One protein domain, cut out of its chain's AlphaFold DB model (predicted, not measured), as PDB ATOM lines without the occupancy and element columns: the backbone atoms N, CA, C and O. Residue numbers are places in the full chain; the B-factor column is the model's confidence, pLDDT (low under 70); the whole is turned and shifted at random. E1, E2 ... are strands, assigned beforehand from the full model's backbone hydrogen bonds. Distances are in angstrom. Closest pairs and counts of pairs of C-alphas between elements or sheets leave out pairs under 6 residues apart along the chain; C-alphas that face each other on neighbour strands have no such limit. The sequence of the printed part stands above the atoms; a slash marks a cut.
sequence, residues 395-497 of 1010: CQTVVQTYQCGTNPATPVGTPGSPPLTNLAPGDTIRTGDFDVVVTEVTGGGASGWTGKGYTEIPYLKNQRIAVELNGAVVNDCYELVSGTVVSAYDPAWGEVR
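Overview. This is residues 395 to 497 of the 1010 residues of an uncharacterized protein of Rudanella paleaurantiibacter (UniProt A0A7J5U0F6). A single antiparallel sheet of five strands curls like part of a barrel and folds back on itself, so that E1 and E2 face E4 and E5, with E3 as the hinge; the two edge strands come near each other where E1 ends and E5 begins. Before it, residues 395 to 427 form a long stretch with no named element: residues 395 to 413 run out and fold back beyond one side of the curled sheet, set off from it, and the residues from 413 to 427 then pass along one end of the sheet and lead into E1, while a tail, residues 488 to 497, follows E5. The printed part has 103 residues, no named helix and five strands, E1 to E5 in chain order and in the same order across the sheet. The class is all strand, with 46 of the 103 residues in named elements. The whole is compact, with a radius of gyration of the C-alphas of 13.8 A, and the C-alphas span 40 by 31 by 19 A.

Arrangement. E1, residues 428 to 431, forms a hairpin with E2, residues 434 to 445, with N 429 and O 436 2.8 A apart, within hydrogen-bond range. E2 bends by 106 degrees at residue 442. It forms a hairpin with E3, residues 448 to 457, with N 445 and O 448 at 3.0 A. E3 forms a hairpin with E4, residues 463 to 474, with N 453 and O 467 at 2.9 A. E4 bends by 104 degrees at residue 471 and forms a hairpin with E5, residues 480 to 487, with N 470 and O 484 at 2.9 A. The five strands are a meander, each the antiparallel neighbour of the one before. They also make a folded sheet, one sheet bent back into two leaves that face each other, with 33 pairs of C-alphas within 11 A. The edge strands are E1 and E5; their closest C-alphas, those of Thr 431 and Leu 480, are 5.4 A apart. E2 and E5 are apart.

Along the chain. E1 begins at C-alpha 428 at (110.863, -5.656, -5.594) and is 9.7 A long from first to last C-alpha. E2 measures 21.7 A, E3 24.9 A and E4 24.1 A. E5 measures 14.9 A and ends at C-alpha 487 at (107.335, -9.478, 9.211).

Size, cuts and confidence. The two C-alphas farthest apart, those of Gly 416 and Arg 497, are 43.0 A apart. The printed part has no cut, and the four links between strands are tight. The C-alphas of residues 395 to 427 lie 10 to 22 A from the mean of all C-alphas. The mean pLDDT of the printed part is 76.0; residues 396 to 416 and 490 to 497 are under 70 in this model.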
ATOM      1  N   CYS A 395     106.977   1.468 -11.245       71.75
ATOM      2  CA  CYS A 395     106.310   2.587 -11.935       71.75
ATOM      3  C   CYS A 395     106.685   3.948 -11.339       71.75
ATOM      4  O   CYS A 395     106.854   4.915 -12.079       71.75
ATOM      5  N   GLN A 396     106.842   4.015 -10.015       66.94
ATOM      6  CA  GLN A 396     107.322   5.195  -9.309       66.94
ATOM      7  C   GLN A 396     108.459   4.824  -8.358       66.94
ATOM      8  O   GLN A 396     108.454   3.762  -7.736       66.94
ATOM      9  N   THR A 397     109.439   5.709  -8.216       59.88
ATOM     10  CA  THR A 397     110.499   5.618  -7.205       59.88
ATOM     11  C   THR A 397     110.296   6.748  -6.206       59.88
ATOM     12  O   THR A 397     110.575   7.901  -6.527       59.88
ATOM     13  N   VAL A 398     109.777   6.435  -5.019       60.00
ATOM     14  CA  VAL A 398     109.613   7.415  -3.938       60.00
ATOM     15  C   VAL A 398     110.920   7.475  -3.149       60.00
ATOM     16  O   VAL A 398     111.427   6.445  -2.711       60.00
ATOM     17  N   VAL A 399     111.491   8.672  -2.998       56.84
ATOM     18  CA  VAL A 399     112.648   8.894  -2.122       56.84
ATOM     19  C   VAL A 399     112.124   8.948  -0.692       56.84
ATOM     20  O   VAL A 399     111.455   9.909  -0.322       56.84
ATOM     21  N   GLN A 400     112.399   7.911   0.093       57.81
ATOM     22  CA  GLN A 400     111.927   7.832   1.472       57.81
ATOM     23  C   GLN A 400     112.747   8.765   2.375       57.81
ATOM     24  O   GLN A 400     113.963   8.613   2.507       57.81
ATOM     25  N   THR A 401     112.087   9.732   3.015       57.50
ATOM     26  CA  THR A 401     112.668  10.550   4.087       57.50
ATOM     27  C   THR A 401     112.159  10.042   5.430       57.50
ATOM     28  O   THR A 401     111.050  10.370   5.840       57.50
ATOM     29  N   TYR A 402     112.965   9.240   6.121       62.88
ATOM     30  CA  TYR A 402     112.609   8.712   7.437       62.88
ATOM     31  C   TYR A 402     112.779   9.799   8.505       62.88
ATOM     32  O   TYR A 402     113.903  10.127   8.885       62.88
ATOM     33  N   GLN A 403     111.673  10.371   8.987       60.38
ATOM     34  CA  GLN A 403     111.667  11.256  10.153       60.38
ATOM     35  C   GLN A 403     110.911  10.602  11.310       60.38
ATOM     36  O   GLN A 403     109.806  10.088  11.149       60.38
ATOM     37  N   CYS A 404     111.503  10.609  12.505       53.75
ATOM     38  CA  CYS A 404     110.800  10.155  13.703       53.75
ATOM     39  C   CYS A 404     109.572  11.045  13.953       53.75
ATOM     40  O   CYS A 404     109.685  12.270  13.949       53.75
ATOM     41  N   GLY A 405     108.412  10.432  14.200       60.28
ATOM     42  CA  GLY A 405     107.166  11.144  14.508       60.28
ATOM     43  C   GLY A 405     106.268  11.463  13.307       60.28
ATOM     44  O   GLY A 405     105.203  12.041  13.506       60.28
ATOM     45  N   THR A 406     106.640  11.077  12.082       64.50
ATOM     46  CA  THR A 406     105.733  11.134  10.924       64.50
ATOM     47  C   THR A 406     104.949   9.831  10.794       64.50
ATOM     48  O   THR A 406     105.524   8.750  10.918       64.50
ATOM     49  N   ASN A 407     103.643   9.918  10.524       57.69
ATOM     50  CA  ASN A 407     102.851   8.731  10.208       57.69
ATOM     51  C   ASN A 407     103.382   8.070   8.925       57.69
ATOM     52  O   ASN A 407     103.681   8.801   7.976       57.69
ATOM     53  N   PRO A 408     103.455   6.726   8.874       58.97
ATOM     54  CA  PRO A 408     103.808   6.013   7.654       58.97
ATOM     55  C   PRO A 408     102.893   6.412   6.495       58.97
ATOM     56  O   PRO A 408     101.686   6.601   6.710       58.97
ATOM     57  N   ALA A 409     103.424   6.527   5.276       58.94
ATOM     58  CA  ALA A 409     102.576   6.759   4.119       58.94
ATOM     59  C   ALA A 409     101.654   5.548   3.947       58.94
ATOM     60  O   ALA A 409     102.081   4.391   3.880       58.94
ATOM     61  N   THR A 410     100.351   5.817   3.886       56.84
ATOM     62  CA  THR A 410      99.367   4.789   3.552       56.84
ATOM     63  C   THR A 410      99.728   4.189   2.193       56.84
ATOM     64  O   THR A 410      99.969   4.966   1.266       56.84
ATOM     65  N   PRO A 411      99.745   2.851   2.037       53.94
ATOM     66  CA  PRO A 411      99.953   2.222   0.741       53.94
ATOM     67  C   PRO A 411      98.825   2.653  -0.195       53.94
ATOM     68  O   PRO A 411      97.710   2.143  -0.125       53.94
ATOM     69  N   VAL A 412      99.088   3.636  -1.050       54.12
ATOM     70  CA  VAL A 412      98.189   3.971  -2.148       54.12
ATOM     71  C   VAL A 412      98.777   3.292  -3.367       54.12
ATOM     72  O   VAL A 412      99.595   3.869  -4.075       54.12
ATOM     73  N   GLY A 413      98.403   2.029  -3.582       59.41
ATOM     74  CA  GLY A 413      98.583   1.428  -4.898       59.41
ATOM     75  C   GLY A 413      97.856   2.296  -5.921       59.41
ATOM     76  O   GLY A 413      96.768   2.802  -5.635       59.41
ATOM     77  N   THR A 414      98.452   2.497  -7.093       63.22
ATOM     78  CA  THR A 414      97.843   3.279  -8.174       63.22
ATOM     79  C   THR A 414      96.452   2.697  -8.493       63.22
ATOM     80  O   THR A 414      96.370   1.559  -8.974       63.22
ATOM     81  N   PRO A 415      95.338   3.404  -8.202       54.12
ATOM     82  CA  PRO A 415      94.003   2.838  -8.373       54.12
ATOM     83  C   PRO A 415      93.727   2.532  -9.851       54.12
ATOM     84  O   PRO A 415      93.877   3.405 -10.702       54.12
ATOM     85  N   GLY A 416      93.311   1.300 -10.159       60.84
ATOM     86  CA  GLY A 416      92.952   0.870 -11.520       60.84
ATOM     87  C   GLY A 416      94.048   0.144 -12.311       60.84
ATOM     88  O   GLY A 416      93.759  -0.351 -13.400       60.84
ATOM     89  N   SER A 417      95.268   0.019 -11.779       70.56
ATOM     90  CA  SER A 417      96.299  -0.844 -12.373       70.56
ATOM     91  C   SER A 417      95.909  -2.330 -12.277       70.56
ATOM     92  O   SER A 417      95.508  -2.777 -11.196       70.56
ATOM     93  N   PRO A 418      96.010  -3.119 -13.368       80.50
ATOM     94  CA  PRO A 418      95.633  -4.529 -13.357       80.50
ATOM     95  C   PRO A 418      96.539  -5.351 -12.423       80.50
ATOM     96  O   PRO A 418      97.708  -4.999 -12.235       80.50
ATOM     97  N   PRO A 419      96.044  -6.463 -11.846       83.00
ATOM     98  CA  PRO A 419      96.872  -7.341 -11.027       83.00
ATOM     99  C   PRO A 419      98.042  -7.943 -11.812       83.00
ATOM    100  O   PRO A 419      97.909  -8.325 -12.978       83.00
ATOM    101  N   LEU A 420      99.187  -8.065 -11.147       83.06
ATOM    102  CA  LEU A 420     100.392  -8.683 -11.676       83.06
ATOM    103  C   LEU A 420     100.141 -10.171 -11.932       83.06
ATOM    104  O   LEU A 420      99.719 -10.911 -11.046       83.06
ATOM    105  N   THR A 421     100.438 -10.620 -13.148       77.81
ATOM    106  CA  THR A 421     100.207 -12.006 -13.580       77.81
ATOM    107  C   THR A 421     101.392 -12.936 -13.332       77.81
ATOM    108  O   THR A 421     101.224 -14.151 -13.387       77.81
ATOM    109  N   ASN A 422     102.577 -12.392 -13.046       76.62
ATOM    110  CA  ASN A 422     103.784 -13.163 -12.766       76.62
ATOM    111  C   ASN A 422     104.674 -12.410 -11.768       76.62
ATOM    112  O   ASN A 422     105.183 -11.341 -12.102       76.62
ATOM    113  N   LEU A 423     104.848 -12.975 -10.573       80.06
ATOM    114  CA  LEU A 423     105.758 -12.491  -9.538       80.06
ATOM    115  C   LEU A 423     106.867 -13.524  -9.332       80.06
ATOM    116  O   LEU A 423     106.560 -14.688  -9.096       80.06
ATOM    117  N   ALA A 424     108.131 -13.118  -9.389       75.75
ATOM    118  CA  ALA A 424     109.267 -14.023  -9.225       75.75
ATOM    119  C   ALA A 424     110.147 -13.643  -8.019       75.75
ATOM    120  O   ALA A 424     110.189 -12.474  -7.627       75.75
ATOM    121  N   PRO A 425     110.910 -14.598  -7.444       76.94
ATOM    122  CA  PRO A 425     112.032 -14.270  -6.567       76.94
ATOM    123  C   PRO A 425     112.939 -13.210  -7.206       76.94
ATOM    124  O   PRO A 425     113.153 -13.233  -8.408       76.94
ATOM    125  N   GLY A 426     113.465 -12.267  -6.429       70.44
ATOM    126  CA  GLY A 426     114.254 -11.122  -6.890       70.44
ATOM    127  C   GLY A 426     113.435  -9.890  -7.297       70.44
ATOM    128  O   GLY A 426     114.013  -8.808  -7.443       70.44
ATOM    129  N   ASP A 427     112.113 -10.007  -7.453       77.88
ATOM    130  CA  ASP A 427     111.249  -8.848  -7.674       77.88
ATOM    131  C   ASP A 427     111.188  -7.949  -6.434       77.88
ATOM    132  O   ASP A 427     111.256  -8.408  -5.296       77.88
ATOM    133  N   THR A 428     111.053  -6.643  -6.662       84.38
ATOM    134  CA  THR A 428     110.863  -5.656  -5.594       84.38
ATOM    135  C   THR A 428     109.428  -5.158  -5.652       84.38
ATOM    136  O   THR A 428     109.021  -4.614  -6.676       84.38
ATOM    137  N   ILE A 429     108.675  -5.346  -4.574       86.12
ATOM    138  CA  ILE A 429     107.303  -4.867  -4.409       86.12
ATOM    139  C   ILE A 429     107.316  -3.715  -3.413       86.12
ATOM    140  O   ILE A 429     107.959  -3.809  -2.371       86.12
ATOM    141  N   ARG A 430     106.570  -2.650  -3.686       84.25
ATOM    142  CA  ARG A 430     106.361  -1.565  -2.730       84.25
ATOM    143  C   ARG A 430     105.150  -1.831  -1.840       84.25
ATOM    144  O   ARG A 430     104.040  -2.036  -2.332       84.25
ATOM    145  N   THR A 431     105.358  -1.765  -0.531       81.75
ATOM    146  CA  THR A 431     104.342  -1.952   0.512       81.75
ATOM    147  C   THR A 431     104.297  -0.705   1.405       81.75
ATOM    148  O   THR A 431     104.875  -0.682   2.492       81.75
ATOM    149  N   GLY A 432     103.658   0.368   0.928       77.12
ATOM    150  CA  GLY A 432     103.680   1.674   1.606       77.12
ATOM    151  C   GLY A 432     105.063   2.326   1.530       77.12
ATOM    152  O   GLY A 432     105.560   2.573   0.431       77.12
ATOM    153  N   ASP A 433     105.685   2.563   2.689       73.12
ATOM    154  CA  ASP A 433     107.018   3.183   2.811       73.12
ATOM    155  C   ASP A 433     108.190   2.227   2.568       73.12
ATOM    156  O   ASP A 433     109.345   2.654   2.480       73.12
ATOM    157  N   PHE A 434     107.905   0.930   2.484       79.25
ATOM    158  CA  PHE A 434     108.924  -0.106   2.424       79.25
ATOM    159  C   PHE A 434     108.959  -0.777   1.057       79.25
ATOM    160  O   PHE A 434     107.924  -1.096   0.468       79.25
ATOM    161  N   ASP A 435     110.177  -1.017   0.580       85.31
ATOM    162  CA  ASP A 435     110.437  -1.870  -0.568       85.31
ATOM    163  C   ASP A 435     110.757  -3.281  -0.054       85.31
ATOM    164  O   ASP A 435     111.625  -3.477   0.801       85.31
ATOM    165  N   VAL A 436     110.016  -4.265  -0.555       87.69
ATOM    166  CA  VAL A 436     110.133  -5.683  -0.216       87.69
ATOM    167  C   VAL A 436     110.745  -6.412  -1.398       87.69
ATOM    168  O   VAL A 436     110.158  -6.458  -2.477       87.69
ATOM    169  N   VAL A 437     111.914  -7.010  -1.200       87.88
ATOM    170  CA  VAL A 437     112.544  -7.908  -2.167       87.88
ATOM    171  C   VAL A 437     112.023  -9.319  -1.924       87.88
ATOM    172  O   VAL A 437     112.268  -9.906  -0.873       87.88
ATOM    173  N   VAL A 438     111.303  -9.874  -2.893       87.19
ATOM    174  CA  VAL A 438     110.791 -11.246  -2.851       87.19
ATOM    175  C   VAL A 438     111.968 -12.213  -2.949       87.19
ATOM    176  O   VAL A 438     112.841 -12.046  -3.793       87.19
ATOM    177  N   THR A 439     112.019 -13.231  -2.102       82.12
ATOM    178  CA  THR A 439     113.053 -14.281  -2.126       82.12
ATOM    179  C   THR A 439     112.482 -15.640  -2.493       82.12
ATOM    180  O   THR A 439     113.208 -16.490  -2.996       82.12
ATOM    181  N   GLU A 440     111.184 -15.840  -2.286       82.25
ATOM    182  CA  GLU A 440     110.499 -17.097  -2.551       82.25
ATOM    183  C   GLU A 440     109.041 -16.812  -2.917       82.25
ATOM    184  O   GLU A 440     108.391 -15.984  -2.281       82.25
ATOM    185  N   VAL A 441     108.509 -17.520  -3.911       84.62
ATOM    186  CA  VAL A 441     107.076 -17.534  -4.227       84.62
ATOM    187  C   VAL A 441     106.623 -18.983  -4.117       84.62
ATOM    188  O   VAL A 441     107.035 -19.823  -4.908       84.62
ATOM    189  N   THR A 442     105.821 -19.286  -3.099       82.81
ATOM    190  CA  THR A 442     105.367 -20.651  -2.790       82.81
ATOM    191  C   THR A 442     104.029 -20.984  -3.441       82.81
ATOM    192  O   THR A 442     103.668 -22.152  -3.563       82.81
ATOM    193  N   GLY A 443     103.288 -19.970  -3.890       80.62
ATOM    194  CA  GLY A 443     102.046 -20.147  -4.629       80.62
ATOM    195  C   GLY A 443     101.313 -18.831  -4.865       80.62
ATOM    196  O   GLY A 443     101.751 -17.765  -4.435       80.62
ATOM    197  N   GLY A 444     100.174 -18.915  -5.548       83.94
ATOM    198  CA  GLY A 444      99.312 -17.767  -5.822       83.94
ATOM    199  C   GLY A 444      99.283 -17.346  -7.288       83.94
ATOM    200  O   GLY A 444      99.634 -18.112  -8.185       83.94
ATOM    201  N   GLY A 445      98.793 -16.133  -7.527       82.00
ATOM    202  CA  GLY A 445      98.617 -15.564  -8.859       82.00
ATOM    203  C   GLY A 445      98.045 -14.152  -8.797       82.00
ATOM    204  O   GLY A 445      98.087 -13.499  -7.758       82.00
ATOM    205  N   ALA A 446      97.424 -13.702  -9.888       80.88
ATOM    206  CA  ALA A 446      96.778 -12.387  -9.980       80.88
ATOM    207  C   ALA A 446      95.767 -12.087  -8.845       80.88
ATOM    208  O   ALA A 446      95.492 -10.928  -8.557       80.88
ATOM    209  N   SER A 447      95.220 -13.114  -8.186       83.00
ATOM    210  CA  SER A 447      94.295 -12.995  -7.049       83.00
ATOM    211  C   SER A 447      94.968 -12.925  -5.670       83.00
ATOM    212  O   SER A 447      94.266 -12.794  -4.673       83.00
ATOM    213  N   GLY A 448      96.295 -13.038  -5.591       88.31
ATOM    214  CA  GLY A 448      97.064 -13.002  -4.346       88.31
ATOM    215  C   GLY A 448      98.260 -13.949  -4.387       88.31
ATOM    216  O   GLY A 448      98.119 -15.112  -4.764       88.31
ATOM    217  N   TRP A 449      99.426 -13.445  -3.992       90.56
ATOM    218  CA  TRP A 449     100.691 -14.172  -3.936       90.56
ATOM    219  C   TRP A 449     101.021 -14.608  -2.506       90.56
ATOM    220  O   TRP A 449     100.796 -13.860  -1.550       90.56
ATOM    221  N   THR A 450     101.596 -15.800  -2.379       91.06
ATOM    222  CA  THR A 450     102.126 -16.344  -1.127       91.06
ATOM    223  C   THR A 450     103.606 -16.647  -1.307       91.06
ATOM    224  O   THR A 450     104.024 -17.179  -2.338       91.06
ATOM    225  N   GLY A 451     104.418 -16.279  -0.322       90.88
ATOM    226  CA  GLY A 451     105.865 -16.382  -0.448       90.88
ATOM    227  C   GLY A 451     106.615 -15.714   0.690       90.88
ATOM    228  O   GLY A 451     106.034 -15.351   1.711       90.88
ATOM    229  N   LYS A 452     107.917 -15.534   0.493       89.94
ATOM    230  CA  LYS A 452     108.816 -14.871   1.438       89.94
ATOM    231  C   LYS A 452     109.605 -13.775   0.744       89.94
ATOM    232  O   LYS A 452     109.784 -13.784  -0.475       89.94
ATOM    233  N   GLY A 453     110.090 -12.833   1.534       89.75
ATOM    234  CA  GLY A 453     110.966 -11.766   1.088       89.75
ATOM    235  C   GLY A 453     111.751 -11.162   2.240       89.75
ATOM    236  O   GLY A 453     111.724 -11.658   3.365       89.75
ATOM    237  N   TYR A 454     112.425 -10.055   1.967       89.19
ATOM    238  CA  TYR A 454     112.976  -9.184   2.995       89.19
ATOM    239  C   TYR A 454     112.752  -7.719   2.636       89.19
ATOM    240  O   TYR A 454     112.644  -7.362   1.465       89.19
ATOM    241  N   THR A 455     112.721  -6.858   3.644       87.69
ATOM    242  CA  THR A 455     112.800  -5.407   3.474       87.69
ATOM    243  C   THR A 455     114.052  -4.882   4.170       87.69
ATOM    244  O   THR A 455     114.468  -5.425   5.194       87.69
ATOM    245  N   GLU A 456     114.693  -3.868   3.597       84.00
ATOM    246  CA  GLU A 456     115.837  -3.191   4.214       84.00
ATOM    247  C   GLU A 456     115.348  -1.949   4.953       84.00
ATOM    248  O   GLU A 456     114.570  -1.164   4.413       84.00
ATOM    249  N   ILE A 457     115.807  -1.771   6.192       79.38
ATOM    250  CA  ILE A 457     115.388  -0.664   7.051       79.38
ATOM    251  C   ILE A 457     116.521   0.370   7.144       79.38
ATOM    252  O   ILE A 457     117.505   0.132   7.854       79.38
ATOM    253  N   PRO A 458     116.422   1.537   6.477       72.00
ATOM    254  CA  PRO A 458     117.574   2.429   6.332       72.00
ATOM    255  C   PRO A 458     118.094   3.031   7.637       72.00
ATOM    256  O   PRO A 458     119.303   3.159   7.828       72.00
ATOM    257  N   TYR A 459     117.208   3.313   8.592       72.38
ATOM    258  CA  TYR A 459     117.587   3.794   9.926       72.38
ATOM    259  C   TYR A 459     118.151   2.696  10.847       72.38
ATOM    260  O   TYR A 459     118.696   3.011  11.902       72.38
ATOM    261  N   LEU A 460     118.105   1.424  10.436       74.50
ATOM    262  CA  LEU A 460     118.805   0.309  11.084       74.50
ATOM    263  C   LEU A 460     120.057  -0.092  10.290       74.50
ATOM    264  O   LEU A 460     120.352  -1.273  10.157       74.50
ATOM    265  N   LYS A 461     120.785   0.878   9.716       71.19
ATOM    266  CA  LYS A 461     121.961   0.630   8.855       71.19
ATOM    267  C   LYS A 461     121.662  -0.333   7.689       71.19
ATOM    268  O   LYS A 461     122.514  -1.137   7.326       71.19
ATOM    269  N   ASN A 462     120.463  -0.241   7.105       75.62
ATOM    270  CA  ASN A 462     119.968  -1.143   6.056       75.62
ATOM    271  C   ASN A 462     119.887  -2.620   6.492       75.62
ATOM    272  O   ASN A 462     120.048  -3.520   5.669       75.62
ATOM    273  N   GLN A 463     119.635  -2.888   7.779       78.12
ATOM    274  CA  GLN A 463     119.393  -4.250   8.251       78.12
ATOM    275  C   GLN A 463     118.195  -4.862   7.512       78.12
ATOM    276  O   GLN A 463     117.170  -4.203   7.313       78.12
ATOM    277  N   ARG A 464     118.335  -6.131   7.116       83.50
ATOM    278  CA  ARG A 464     117.293  -6.898   6.428       83.50
ATOM    279  C   ARG A 464     116.346  -7.527   7.435       83.50
ATOM    280  O   ARG A 464     116.790  -8.236   8.332       83.50
ATOM    281  N   ILE A 465     115.054  -7.292   7.250       84.62
ATOM    282  CA  ILE A 465     113.978  -7.906   8.024       84.62
ATOM    283  C   ILE A 465     113.222  -8.854   7.103       84.62
ATOM    284  O   ILE A 465     112.723  -8.430   6.059       84.62
ATOM    285  N   ALA A 466     113.154 -10.132   7.474       87.25
ATOM    286  CA  ALA A 466     112.393 -11.128   6.733       87.25
ATOM    287  C   ALA A 466     110.890 -10.814   6.791       87.25
ATOM    288  O   ALA A 466     110.363 -10.404   7.826       87.25
ATOM    289  N   VAL A 467     110.197 -11.020   5.675       90.94
ATOM    290  CA  VAL A 467     108.752 -10.820   5.548       90.94
ATOM    291  C   VAL A 467     108.100 -12.012   4.857       90.94
ATOM    292  O   VAL A 467     108.723 -12.700   4.046       90.94
ATOM    293  N   GLU A 468     106.827 -12.230   5.151       92.94
ATOM    294  CA  GLU A 468     105.973 -13.230   4.526       92.94
ATOM    295  C   GLU A 468     104.858 -12.540   3.745       92.94
ATOM    296  O   GLU A 468     104.181 -11.633   4.240       92.94
ATOM    297  N   LEU A 469     104.673 -12.980   2.504       92.81
ATOM    298  CA  LEU A 469     103.553 -12.596   1.663       92.81
ATOM    299  C   LEU A 469     102.417 -13.581   1.941       92.81
ATOM    300  O   LEU A 469     102.592 -14.788   1.765       92.81
ATOM    301  N   ASN A 470     101.255 -13.072   2.344       90.88
ATOM    302  CA  ASN A 470     100.063 -13.877   2.591       90.88
ATOM    303  C   ASN A 470      98.878 -13.295   1.811       90.88
ATOM    304  O   ASN A 470      98.313 -12.261   2.187       90.88
ATOM    305  N   GLY A 471      98.556 -13.928   0.676       89.12
ATOM    306  CA  GLY A 471      97.515 -13.459  -0.240       89.12
ATOM    307  C   GLY A 471      97.776 -12.050  -0.785       89.12
ATOM    308  O   GLY A 471      96.829 -11.313  -1.048       89.12
ATOM    309  N   ALA A 472      99.044 -11.654  -0.915       89.94
ATOM    310  CA  ALA A 472      99.456 -10.312  -1.312       89.94
ATOM    311  C   ALA A 472      99.120 -10.059  -2.789       89.94
ATOM    312  O   ALA A 472      99.725 -10.640  -3.687       89.94
ATOM    313  N   VAL A 473      98.148  -9.194  -3.062       89.06
ATOM    314  CA  VAL A 473      97.771  -8.782  -4.417       89.06
ATOM    315  C   VAL A 473      98.637  -7.600  -4.815       89.06
ATOM    316  O   VAL A 473      98.555  -6.522  -4.227       89.06
ATOM    317  N   VAL A 474      99.458  -7.815  -5.832       87.94
ATOM    318  CA  VAL A 474     100.398  -6.831  -6.367       87.94
ATOM    319  C   VAL A 474      99.889  -6.389  -7.733       87.94
ATOM    320  O   VAL A 474      99.484  -7.242  -8.520       87.94
ATOM    321  N   ASN A 475      99.878  -5.091  -8.030       84.56
ATOM    322  CA  ASN A 475      99.521  -4.600  -9.366       84.56
ATOM    323  C   ASN A 475     100.696  -4.704 -10.358       84.56
ATOM    324  O   ASN A 475     101.841  -4.960  -9.988       84.56
ATOM    325  N   ASP A 476     100.437  -4.467 -11.641       80.56
ATOM    326  CA  ASP A 476     101.458  -4.427 -12.695       80.56
ATOM    327  C   ASP A 476     102.525  -3.326 -12.510       80.56
ATOM    328  O   ASP A 476     103.569  -3.348 -13.175       80.56
ATOM    329  N   CYS A 477     102.311  -2.400 -11.572       79.81
ATOM    330  CA  CYS A 477     103.272  -1.412 -11.095       79.81
ATOM    331  C   CYS A 477     104.168  -1.885  -9.943       79.81
ATOM    332  O   CYS A 477     105.069  -1.138  -9.559       79.81
ATOM    333  N   TYR A 478     104.013  -3.140  -9.499       83.44
ATOM    334  CA  TYR A 478     104.708  -3.740  -8.356       83.44
ATOM    335  C   TYR A 478     104.395  -3.047  -7.023       83.44
ATOM    336  O   TYR A 478     105.244  -2.939  -6.145       83.44
ATOM    337  N   GLU A 479     103.162  -2.585  -6.853       84.69
ATOM    338  CA  GLU A 479     102.657  -2.007  -5.607       84.69
ATOM    339  C   GLU A 479     101.644  -2.968  -4.982       84.69
ATOM    340  O   GLU A 479     100.819  -3.563  -5.683       84.69
ATOM    341  N   LEU A 480     101.700  -3.128  -3.662       87.06
ATOM    342  CA  LEU A 480     100.713  -3.903  -2.920       87.06
ATOM    343  C   LEU A 480      99.366  -3.167  -2.916       87.06
ATOM    344  O   LEU A 480      99.273  -2.033  -2.448       87.06
ATOM    345  N   VAL A 481      98.324  -3.830  -3.421       85.06
ATOM    346  CA  VAL A 481      96.958  -3.289  -3.514       85.06
ATOM    347  C   VAL A 481      96.033  -3.897  -2.460       85.06
ATOM    348  O   VAL A 481      95.192  -3.196  -1.904       85.06
ATOM    349  N   SER A 482      96.175  -5.190  -2.162       82.81
ATOM    350  CA  SER A 482      95.405  -5.875  -1.113       82.81
ATOM    351  C   SER A 482      96.144  -7.104  -0.577       82.81
ATOM    352  O   SER A 482      97.178  -7.490  -1.116       82.81
ATOM    353  N   GLY A 483      95.622  -7.740   0.473       85.56
ATOM    354  CA  GLY A 483      96.326  -8.811   1.187       85.56
ATOM    355  C   GLY A 483      97.340  -8.259   2.185       85.56
ATOM    356  O   GLY A 483      97.292  -7.078   2.532       85.56
ATOM    357  N   THR A 484      98.242  -9.107   2.675       85.69
ATOM    358  CA  THR A 484      99.184  -8.708   3.730       85.69
ATOM    359  C   THR A 484     100.611  -9.125   3.416       85.69
ATOM    360  O   THR A 484     100.854 -10.251   2.982       85.69
ATOM    361  N   VAL A 485     101.545  -8.219   3.698       87.88
ATOM    362  CA  VAL A 485     102.970  -8.519   3.825       87.88
ATOM    363  C   VAL A 485     103.346  -8.213   5.265       87.88
ATOM    364  O   VAL A 485     103.243  -7.067   5.701       87.88
ATOM    365  N   VAL A 486     103.689  -9.250   6.020       86.94
ATOM    366  CA  VAL A 486     103.958  -9.160   7.461       86.94
ATOM    367  C   VAL A 486     105.392  -9.572   7.737       86.94
ATOM    368  O   VAL A 486     105.942 -10.400   7.021       86.94
ATOM    369  N   SER A 487     106.024  -9.002   8.760       85.00
ATOM    370  CA  SER A 487     107.335  -9.478   9.211       85.00
ATOM    371  C   SER A 487     107.248 -10.952   9.604       85.00
ATOM    372  O   SER A 487     106.335 -11.331  10.342       85.00
ATOM    373  N   ALA A 488     108.199 -11.760   9.142       81.56
ATOM    374  CA  ALA A 488     108.292 -13.157   9.534       81.56
ATOM    375  C   ALA A 488     108.592 -13.232  11.038       81.56
ATOM    376  O   ALA A 488     109.515 -12.577  11.527       81.56
ATOM    377  N   TYR A 489     107.792 -13.997  11.779       73.69
ATOM    378  CA  TYR A 489     108.004 -14.190  13.209       73.69
ATOM    379  C   TYR A 489     109.059 -15.277  13.427       73.69
ATOM    380  O   TYR A 489     108.840 -16.431  13.064       73.69
ATOM    381  N   ASP A 490     110.186 -14.909  14.038       68.25
ATOM    382  CA  ASP A 490     111.208 -15.850  14.495       68.25
ATOM    383  C   ASP A 490     111.081 -16.064  16.018       68.25
ATOM    384  O   ASP A 490     111.603 -15.265  16.800       68.25
ATOM    385  N   PRO A 491     110.385 -17.125  16.475       61.53
ATOM    386  CA  PRO A 491     110.241 -17.419  17.899       61.53
ATOM    387  C   PRO A 491     111.552 -17.824  18.580       61.53
ATOM    388  O   PRO A 491     111.628 -17.766  19.805       61.53
ATOM    389  N   ALA A 492     112.560 -18.263  17.820       60.22
ATOM    390  CA  ALA A 492     113.848 -18.692  18.353       60.22
ATOM    391  C   ALA A 492     114.836 -17.529  18.506       60.22
ATOM    392  O   ALA A 492     115.904 -17.734  19.079       60.22
ATOM    393  N   TRP A 493     114.488 -16.332  18.008       55.41
ATOM    394  CA  TRP A 493     115.386 -15.172  17.953       55.41
ATOM    395  C   TRP A 493     116.721 -15.503  17.261       55.41
ATOM    396  O   TRP A 493     117.731 -14.864  17.531       55.41
ATOM    397  N   GLY A 494     116.752 -16.495  16.364       56.97
ATOM    398  CA  GLY A 494     117.986 -17.009  15.766       56.97
ATOM    399  C   GLY A 494     118.745 -15.954  14.959       56.97
ATOM    400  O   GLY A 494     119.973 -15.944  14.959       56.97
ATOM    401  N   GLU A 495     118.016 -15.026  14.335       52.12
ATOM    402  CA  GLU A 495     118.576 -13.891  13.583       52.12
ATOM    403  C   GLU A 495     118.650 -12.589  14.404       52.12
ATOM    404  O   GLU A 495     119.219 -11.585  13.960       52.12
ATOM    405  N   VAL A 496     118.095 -12.582  15.619       48.59
ATOM    406  CA  VAL A 496     118.179 -11.449  16.539       48.59
ATOM    407  C   VAL A 496     119.289 -11.734  17.531       48.59
ATOM    408  O   VAL A 496     119.121 -12.478  18.494       48.59
ATOM    409  N   ARG A 497     120.448 -11.115  17.312       43.56
ATOM    410  CA  ARG A 497     121.544 -11.229  18.271       43.56
ATOM    411  C   ARG A 497     121.086 -10.697  19.632       43.56
ATOM    412  O   ARG A 497     120.714  -9.528  19.737       43.56
TER     413      ARG A 497